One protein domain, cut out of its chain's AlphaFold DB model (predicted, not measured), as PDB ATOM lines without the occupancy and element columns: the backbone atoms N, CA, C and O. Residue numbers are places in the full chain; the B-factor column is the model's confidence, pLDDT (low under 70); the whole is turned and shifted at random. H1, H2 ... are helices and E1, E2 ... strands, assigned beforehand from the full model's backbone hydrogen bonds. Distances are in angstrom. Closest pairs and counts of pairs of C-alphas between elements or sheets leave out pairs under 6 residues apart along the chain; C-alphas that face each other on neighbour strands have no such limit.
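Overview. This is residues 12 to 78 of the 241 residues of the protein "Hypothetical protein" of Rotaria sordida (UniProt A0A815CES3). Little regular structure: a winding loop, residues 12 to 33, lies beside the hairpin of E1 and E2, helix H1 reaches away from it, and the loop of residues 47 to 60 folds back to E1. The 67 printed residues have one named helix, then two named strands, an antiparallel sheet; the class is mixed, with 25 residues in named elements. The whole is loose and elongated, radius of gyration of the C-alphas 13.6 A, spans 42 by 27 by 16 A.

Arrangement. Residues 12 to 13 pair, parallel, with residues 62 to 63 of E1, residues 61 to 66. In H1, residues 34 to 46, every O i to N i+4 pair is within hydrogen-bond range. E1 and E2, residues 72 to 77, are an antiparallel hairpin at 153 degrees; N 63 and O 75, 2.8 A, are within hydrogen-bond range. H1 and E2 are apart.

Along the chain. H1, 17.6 A from first to last C-alpha, begins at C-alpha 34 (165.111, 153.666, 189.419). E1 measures 15.8 A. E2, 16.0 A, ends at C-alpha 77 (153.431, 158.054, 202.332).

Size, cuts and confidence. The farthest C-alphas, Asp 48 and Asn 68, are 43.0 A apart. The printed part has no cut. The link H1 to E1 is long. Residues 24 to 27 and 49 to 52 have pLDDT under 70.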
ATOM      1  N   VAL A  12     161.959 153.509 198.721       91.62
ATOM      2  CA  VAL A  12     161.187 152.920 197.624       91.62
ATOM      3  C   VAL A  12     161.093 151.418 197.841       91.62
ATOM      4  O   VAL A  12     162.106 150.725 197.876       91.62
ATOM      5  N   ILE A  13     159.867 150.917 197.964       91.44
ATOM      6  CA  ILE A  13     159.564 149.488 198.027       91.44
ATOM      7  C   ILE A  13     158.721 149.149 196.804       91.44
ATOM      8  O   ILE A  13     157.551 149.518 196.729       91.44
ATOM      9  N   GLY A  14     159.327 148.481 195.827       88.81
ATOM     10  CA  GLY A  14     158.661 148.043 194.603       88.81
ATOM     11  C   GLY A  14     158.514 146.527 194.511       88.81
ATOM     12  O   GLY A  14     159.024 145.803 195.368       88.81
ATOM     13  N   PRO A  15     157.857 146.020 193.455       85.44
ATOM     14  CA  PRO A  15     157.744 144.592 193.176       85.44
ATOM     15  C   PRO A  15     159.038 144.084 192.519       85.44
ATOM     16  O   PRO A  15     159.016 143.471 191.457       85.44
ATOM     17  N   PHE A  16     160.183 144.424 193.101       82.94
ATOM     18  CA  PHE A  16     161.496 144.148 192.534       82.94
ATOM     19  C   PHE A  16     162.018 142.809 193.052       82.94
ATOM     20  O   PHE A  16     161.686 142.385 194.158       82.94
ATOM     21  N   VAL A  17     162.851 142.154 192.254       79.62
ATOM     22  CA  VAL A  17     163.692 141.046 192.728       79.62
ATOM     23  C   VAL A  17     165.082 141.593 193.064       79.62
ATOM     24  O   VAL A  17     165.285 142.807 193.062       79.62
ATOM     25  N   HIS A  18     166.055 140.730 193.359       83.69
ATOM     26  CA  HIS A  18     167.426 141.150 193.663       83.69
ATOM     27  C   HIS A  18     168.214 141.600 192.410       83.69
ATOM     28  O   HIS A  18     169.297 141.100 192.121       83.69
ATOM     29  N   ALA A  19     167.657 142.544 191.650       80.81
ATOM     30  CA  ALA A  19     168.320 143.262 190.571       80.81
ATOM     31  C   ALA A  19     167.664 144.634 190.359       80.81
ATOM     32  O   ALA A  19     166.606 144.932 190.916       80.81
ATOM     33  N   MET A  20     168.288 145.463 189.522       80.69
ATOM     34  CA  MET A  20     167.713 146.750 189.132       80.69
ATOM     35  C   MET A  20     166.393 146.546 188.357       80.69
ATOM     36  O   MET A  20     166.342 145.657 187.498       80.69
ATOM     37  N   PRO A  21     165.341 147.348 188.621       81.06
ATOM     38  CA  PRO A  21     164.039 147.231 187.958       81.06
ATOM     39  C   PRO A  21     164.098 147.247 186.425       81.06
ATOM     40  O   PRO A  21     163.293 146.593 185.768       81.06
ATOM     41  N   GLU A  22     165.060 147.962 185.844       79.62
ATOM     42  CA  GLU A  22     165.253 148.089 184.397       79.62
ATOM     43  C   GLU A  22     165.856 146.822 183.779       79.62
ATOM     44  O   GLU A  22     165.594 146.509 182.618       79.62
ATOM     45  N   ASN A  23     166.644 146.075 184.558       76.12
ATOM     46  CA  ASN A  23     167.355 144.885 184.091       76.12
ATOM     47  C   ASN A  23     166.458 143.644 184.043       76.12
ATOM     48  O   ASN A  23     166.850 142.626 183.476       76.12
ATOM     49  N   ILE A  24     165.265 143.707 184.641       69.75
ATOM     50  CA  ILE A  24     164.350 142.573 184.738       69.75
ATOM     51  C   ILE A  24     162.981 142.981 184.204       69.75
ATOM     52  O   ILE A  24     162.153 143.589 184.882       69.75
ATOM     53  N   ASN A  25     162.718 142.598 182.955       60.16
ATOM     54  CA  ASN A  25     161.450 142.875 182.295       60.16
ATOM     55  C   ASN A  25     160.363 141.877 182.728       60.16
ATOM     56  O   ASN A  25     159.992 140.973 181.980       60.16
ATOM     57  N   ARG A  26     159.848 142.037 183.950       65.12
ATOM     58  CA  ARG A  26     158.692 141.268 184.442       65.12
ATOM     59  C   ARG A  26     157.343 141.952 184.220       65.12
ATOM     60  O   ARG A  26     156.319 141.333 184.488       65.12
ATOM     61  N   ASN A  27     157.335 143.198 183.724       59.84
ATOM     62  CA  ASN A  27     156.132 144.026 183.547       59.84
ATOM     63  C   ASN A  27     155.199 144.002 184.783       59.84
ATOM     64  O   ASN A  27     153.980 143.891 184.645       59.84
ATOM     65  N   LEU A  28     155.764 144.065 185.997       71.88
ATOM     66  CA  LEU A  28     154.980 144.026 187.234       71.88
ATOM     67  C   LEU A  28     154.404 145.418 187.525       71.88
ATOM     68  O   LEU A  28     155.106 146.291 188.026       71.88
ATOM     69  N   GLY A  29     153.126 145.620 187.205       74.62
ATOM     70  CA  GLY A  29     152.434 146.902 187.367       74.62
ATOM     71  C   GLY A  29     153.088 148.074 186.613       74.62
ATOM     72  O   GLY A  29     153.810 147.864 185.634       74.62
ATOM     73  N   PRO A  30     152.805 149.329 187.017       81.69
ATOM     74  CA  PRO A  30     153.461 150.499 186.441       81.69
ATOM     75  C   PRO A  30     154.985 150.401 186.561       81.69
ATOM     76  O   PRO A  30     155.501 150.035 187.615       81.69
ATOM     77  N   ARG A  31     155.708 150.744 185.490       81.94
ATOM     78  CA  ARG A  31     157.177 150.756 185.510       81.94
ATOM     79  C   ARG A  31     157.689 151.798 186.503       81.94
ATOM     80  O   ARG A  31     157.110 152.876 186.628       81.94
ATOM     81  N   PHE A  32     158.800 151.477 187.155       85.81
ATOM     82  CA  PHE A  32     159.550 152.408 187.986       85.81
ATOM     83  C   PHE A  32     160.958 152.549 187.434       85.81
ATOM     84  O   PHE A  32     161.677 151.558 187.328       85.81
ATOM     85  N   ASP A  33     161.305 153.777 187.064       87.94
ATOM     86  CA  ASP A  33     162.625 154.144 186.564       87.94
ATOM     87  C   ASP A  33     163.516 154.512 187.757       87.94
ATOM     88  O   ASP A  33     163.530 155.646 188.244       87.94
ATOM     89  N   SER A  34     164.193 153.503 188.296       88.81
ATOM     90  CA  SER A  34     165.111 153.666 189.419       88.81
ATOM     91  C   SER A  34     166.362 154.439 189.021       88.81
ATOM     92  O   SER A  34     166.902 155.175 189.846       88.81
ATOM     93  N   MET A  35     166.804 154.322 187.765       89.38
ATOM     94  CA  MET A  35     167.965 155.051 187.262       89.38
ATOM     95  C   MET A  35     167.695 156.556 187.208       89.38
ATOM     96  O   MET A  35     168.479 157.334 187.752       89.38
ATOM     97  N   ASP A  36     166.579 156.975 186.606       89.62
ATOM     98  CA  ASP A  36     166.173 158.381 186.582       89.62
ATOM     99  C   ASP A  36     165.988 158.936 188.004       89.62
ATOM    100  O   ASP A  36     166.483 160.018 188.329       89.62
ATOM    101  N   GLU A  37     165.358 158.162 188.890       90.00
ATOM    102  CA  GLU A  37     165.194 158.528 190.296       90.00
ATOM    103  C   GLU A  37     166.543 158.756 191.003       90.00
ATOM    104  O   GLU A  37     166.747 159.795 191.638       90.00
ATOM    105  N   MET A  38     167.504 157.843 190.839       91.25
ATOM    106  CA  MET A  38     168.853 157.999 191.386       91.25
ATOM    107  C   MET A  38     169.579 159.211 190.792       91.25
ATOM    108  O   MET A  38     170.199 159.976 191.534       91.25
ATOM    109  N   ILE A  39     169.492 159.432 189.477       91.19
ATOM    110  CA  ILE A  39     170.118 160.582 188.809       91.19
ATOM    111  C   ILE A  39     169.557 161.893 189.362       91.19
ATOM    112  O   ILE A  39     170.333 162.800 189.677       91.19
ATOM    113  N   ARG A  40     168.231 162.013 189.510       90.00
ATOM    114  CA  ARG A  40     167.596 163.213 190.078       90.00
ATOM    115  C   ARG A  40     168.019 163.435 191.529       90.00
ATOM    116  O   ARG A  40     168.392 164.560 191.876       90.00
ATOM    117  N   TRP A  41     168.051 162.378 192.341       91.44
ATOM    118  CA  TRP A  41     168.530 162.435 193.723       91.44
ATOM    119  C   TRP A  41     169.985 162.916 193.812       91.44
ATOM    120  O   TRP A  41     170.278 163.902 194.491       91.44
ATOM    121  N   PHE A  42     170.904 162.277 193.087       91.75
ATOM    122  CA  PHE A  42     172.322 162.639 193.119       91.75
ATOM    123  C   PHE A  42     172.592 164.018 192.526       91.75
ATOM    124  O   PHE A  42     173.425 164.749 193.054       91.75
ATOM    125  N   ASN A  43     171.875 164.418 191.474       90.69
ATOM    126  CA  ASN A  43     171.993 165.764 190.923       90.69
ATOM    127  C   ASN A  43     171.648 166.839 191.963       90.69
ATOM    128  O   ASN A  43     172.334 167.855 191.998       90.69
ATOM    129  N   TYR A  44     170.631 166.622 192.803       88.00
ATOM    130  CA  TYR A  44     170.251 167.592 193.834       88.00
ATOM    131  C   TYR A  44     171.350 167.773 194.894       88.00
ATOM    132  O   TYR A  44     171.675 168.897 195.275       88.00
ATOM    133  N   TRP A  45     171.930 166.665 195.365       88.81
ATOM    134  CA  TRP A  45     172.875 166.680 196.486       88.81
ATOM    135  C   TRP A  45     174.334 166.902 196.083       88.81
ATOM    136  O   TRP A  45     175.092 167.468 196.865       88.81
ATOM    137  N   LEU A  46     174.740 166.446 194.893       90.88
ATOM    138  CA  LEU A  46     176.145 166.419 194.472       90.88
ATOM    139  C   LEU A  46     176.499 167.478 193.424       90.88
ATOM    140  O   LEU A  46     177.683 167.721 193.207       90.88
ATOM    141  N   LYS A  47     175.519 168.095 192.747       86.75
ATOM    142  CA  LYS A  47     175.784 169.146 191.753       86.75
ATOM    143  C   LYS A  47     175.293 170.498 192.254       86.75
ATOM    144  O   LYS A  47     174.100 170.693 192.475       86.75
ATOM    145  N   ASP A  48     176.202 171.466 192.319       73.00
ATOM    146  CA  ASP A  48     175.903 172.835 192.764       73.00
ATOM    147  C   ASP A  48     174.851 173.537 191.887       73.00
ATOM    148  O   ASP A  48     174.088 174.378 192.356       73.00
ATOM    149  N   ASN A  49     174.748 173.127 190.621       66.00
ATOM    150  CA  ASN A  49     173.977 173.819 189.589       66.00
ATOM    151  C   ASN A  49     172.541 173.284 189.446       66.00
ATOM    152  O   ASN A  49     171.820 173.734 188.558       66.00
ATOM    153  N   ASN A  50     172.138 172.283 190.241       61.34
ATOM    154  CA  ASN A  50     170.900 171.527 190.009       61.34
ATOM    155  C   ASN A  50     170.003 171.384 191.250       61.34
ATOM    156  O   ASN A  50     169.182 170.471 191.340       61.34
ATOM    157  N   ARG A  51     170.110 172.335 192.189       64.06
ATOM    158  CA  ARG A  51     169.243 172.433 193.380       64.06
ATOM    159  C   ARG A  51     167.806 172.896 193.084       64.06
ATOM    160  O   ARG A  51     167.017 173.034 194.009       64.06
ATOM    161  N   ASN A  52     167.458 173.114 191.813       63.88
ATOM    162  CA  ASN A  52     166.120 173.523 191.365       63.88
ATOM    163  C   ASN A  52     165.244 172.346 190.894       63.88
ATOM    164  O   ASN A  52     164.256 172.567 190.196       63.88
ATOM    165  N   ASN A  53     165.594 171.098 191.228       74.44
ATOM    166  CA  ASN A  53     164.707 169.964 190.970       74.44
ATOM    167  C   ASN A  53     163.683 169.768 192.108       74.44
ATOM    168  O   ASN A  53     163.757 170.396 193.163       74.44
ATOM    169  N   ASP A  54     162.692 168.911 191.883       84.06
ATOM    170  CA  ASP A  54     161.536 168.714 192.761       84.06
ATOM    171  C   ASP A  54     161.753 167.650 193.856       84.06
ATOM    172  O   ASP A  54     160.803 167.294 194.555       84.06
ATOM    173  N   ILE A  55     162.986 167.159 194.053       87.31
ATOM    174  CA  ILE A  55     163.304 166.059 194.986       87.31
ATOM    175  C   ILE A  55     162.826 166.343 196.414       87.31
ATOM    176  O   ILE A  55     162.314 165.446 197.087       87.31
ATOM    177  N   LEU A  56     162.950 167.585 196.886       86.75
ATOM    178  CA  LEU A  56     162.475 167.948 198.224       86.75
ATOM    179  C   LEU A  56     160.947 167.913 198.352       86.75
ATOM    180  O   LEU A  56     160.446 167.596 199.431       86.75
ATOM    181  N   ASN A  57     160.228 168.186 197.261       86.44
ATOM    182  CA  ASN A  57     158.765 168.243 197.223       86.44
ATOM    183  C   ASN A  57     158.124 166.863 197.016       86.44
ATOM    184  O   ASN A  57     156.916 166.709 197.186       86.44
ATOM    185  N   GLN A  58     158.914 165.858 196.637       86.12
ATOM    186  CA  GLN A  58     158.421 164.504 196.431       86.12
ATOM    187  C   GLN A  58     158.168 163.764 197.748       86.12
ATOM    188  O   GLN A  58     158.807 164.068 198.761       86.12
ATOM    189  N   PRO A  59     157.285 162.749 197.736       86.75
ATOM    190  CA  PRO A  59     157.045 161.903 198.897       86.75
ATOM    191  C   PRO A  59     158.311 161.194 199.381       86.75
ATOM    192  O   PRO A  59     159.105 160.699 198.577       86.75
ATOM    193  N   ASP A  60     158.452 161.091 200.702       89.44
ATOM    194  CA  ASP A  60     159.568 160.392 201.347       89.44
ATOM    195  C   ASP A  60     159.502 158.884 201.097       89.44
ATOM    196  O   ASP A  60     160.530 158.226 200.948       89.44
ATOM    197  N   ILE A  61     158.294 158.321 201.018       93.19
ATOM    198  CA  ILE A  61     158.091 156.878 200.908       93.19
ATOM    199  C   ILE A  61     157.207 156.564 199.706       93.19
ATOM    200  O   ILE A  61     156.097 157.078 199.571       93.19
ATOM    201  N   THR A  62     157.691 155.666 198.853       93.31
ATOM    202  CA  THR A  62     156.976 155.109 197.703       93.31
ATOM    203  C   THR A  62     156.828 153.601 197.881       93.31
ATOM    204  O   THR A  62     157.815 152.884 198.014       93.31
ATOM    205  N   LEU A  63     155.591 153.112 197.884       94.00
ATOM    206  CA  LEU A  63     155.238 151.718 198.136       94.00
ATOM    207  C   LEU A  63     154.430 151.176 196.963       94.00
ATOM    208  O   LEU A  63     153.374 151.712 196.636       94.00
ATOM    209  N   PHE A  64     154.864 150.084 196.355       93.56
ATOM    210  CA  PHE A  64     154.048 149.352 195.401       93.56
ATOM    211  C   PHE A  64     153.100 148.430 196.152       93.56
ATOM    212  O   PHE A  64     153.537 147.475 196.785       93.56
ATOM    213  N   ILE A  65     151.801 148.699 196.101       94.31
ATOM    214  CA  ILE A  65     150.788 147.874 196.759       94.31
ATOM    215  C   ILE A  65     150.331 146.790 195.789       94.31
ATOM    216  O   ILE A  65     149.632 147.085 194.814       94.31
ATOM    217  N   ARG A  66     150.722 145.541 196.064       93.19
ATOM    218  CA  ARG A  66     150.343 144.386 195.243       93.19
ATOM    219  C   ARG A  66     148.841 144.114 195.326       93.19
ATOM    220  O   ARG A  66     148.222 144.272 196.381       93.19
ATOM    221  N   ARG A  67     148.275 143.723 194.185       90.56
ATOM    222  CA  ARG A  67     146.902 143.211 194.024       90.56
ATOM    223  C   ARG A  67     146.894 141.729 193.663       90.56
ATOM    224  O   ARG A  67     145.952 141.029 193.979       90.56
ATOM    225  N   ASN A  68     147.928 141.286 192.961       87.31
ATOM    226  CA  ASN A  68     148.260 139.888 192.739       87.31
ATOM    227  C   ASN A  68     149.784 139.803 192.534       87.31
ATOM    228  O   ASN A  68     150.509 140.771 192.789       87.31
ATOM    229  N   LEU A  69     150.285 138.672 192.037       84.06
ATOM    230  CA  LEU A  69     151.723 138.473 191.831       84.06
ATOM    231  C   LEU A  69     152.348 139.376 190.753       84.06
ATOM    232  O   LEU A  69     153.566 139.515 190.727       84.06
ATOM    233  N   THR A  70     151.542 139.979 189.871       82.44
ATOM    234  CA  THR A  70     152.024 140.749 188.708       82.44
ATOM    235  C   THR A  70     151.497 142.171 188.603       82.44
ATOM    236  O   THR A  70     151.987 142.958 187.801       82.44
ATOM    237  N   THR A  71     150.517 142.545 189.416       88.75
ATOM    238  CA  THR A  71     149.846 143.838 189.314       88.75
ATOM    239  C   THR A  71     149.750 144.510 190.670       88.75
ATOM    240  O   THR A  71     149.733 143.878 191.730       88.75
ATOM    241  N   GLY A  72     149.685 145.831 190.632       91.44
ATOM    242  CA  GLY A  72     149.664 146.675 191.809       91.44
ATOM    243  C   GLY A  72     149.696 148.136 191.412       91.44
ATOM    244  O   GLY A  72     149.721 148.466 190.227       91.44
ATOM    245  N   ASN A  73     149.672 149.005 192.413       92.69
ATOM    246  CA  ASN A  73     149.733 150.447 192.211       92.69
ATOM    247  C   ASN A  73     150.703 151.073 193.204       92.69
ATOM    248  O   ASN A  73     150.755 150.656 194.365       92.69
ATOM    249  N   TYR A  74     151.417 152.107 192.769       92.62
ATOM    250  CA  TYR A  74     152.212 152.919 193.676       92.62
ATOM    251  C   TYR A  74     151.319 153.735 194.607       92.62
ATOM    252  O   TYR A  74     150.286 154.281 194.219       92.62
ATOM    253  N   ARG A  75     151.743 153.797 195.860       92.75
ATOM    254  CA  ARG A  75     151.162 154.580 196.936       92.75
ATOM    255  C   ARG A  75     152.283 155.348 197.610       92.75
ATOM    256  O   ARG A  75     153.372 154.819 197.808       92.75
ATOM    257  N   TYR A  76     151.984 156.578 197.989       93.19
ATOM    258  CA  TYR A  76     152.948 157.485 198.584       93.19
ATOM    259  C   TYR A  76     152.591 157.735 200.043       93.19
ATOM    260  O   TYR A  76     151.415 157.910 200.371       93.19
ATOM    261  N   GLU A  77     153.593 157.736 200.915       92.12
ATOM    262  CA  GLU A  77     153.431 158.054 202.332       92.12
ATOM    263  C   GLU A  77     154.440 159.129 202.746       92.12
ATOM    264  O   GLU A  77     155.590 159.102 202.300       92.12
ATOM    265  N   PRO A  78     154.030 160.082 203.599       87.44
ATOM    266  CA  PRO A  78     154.915 161.147 204.051       87.44
ATOM    267  C   PRO A  78     155.890 160.682 205.138       87.44
ATOM    268  O   PRO A  78     156.873 161.358 205.387       87.44
TER     269      PRO A  78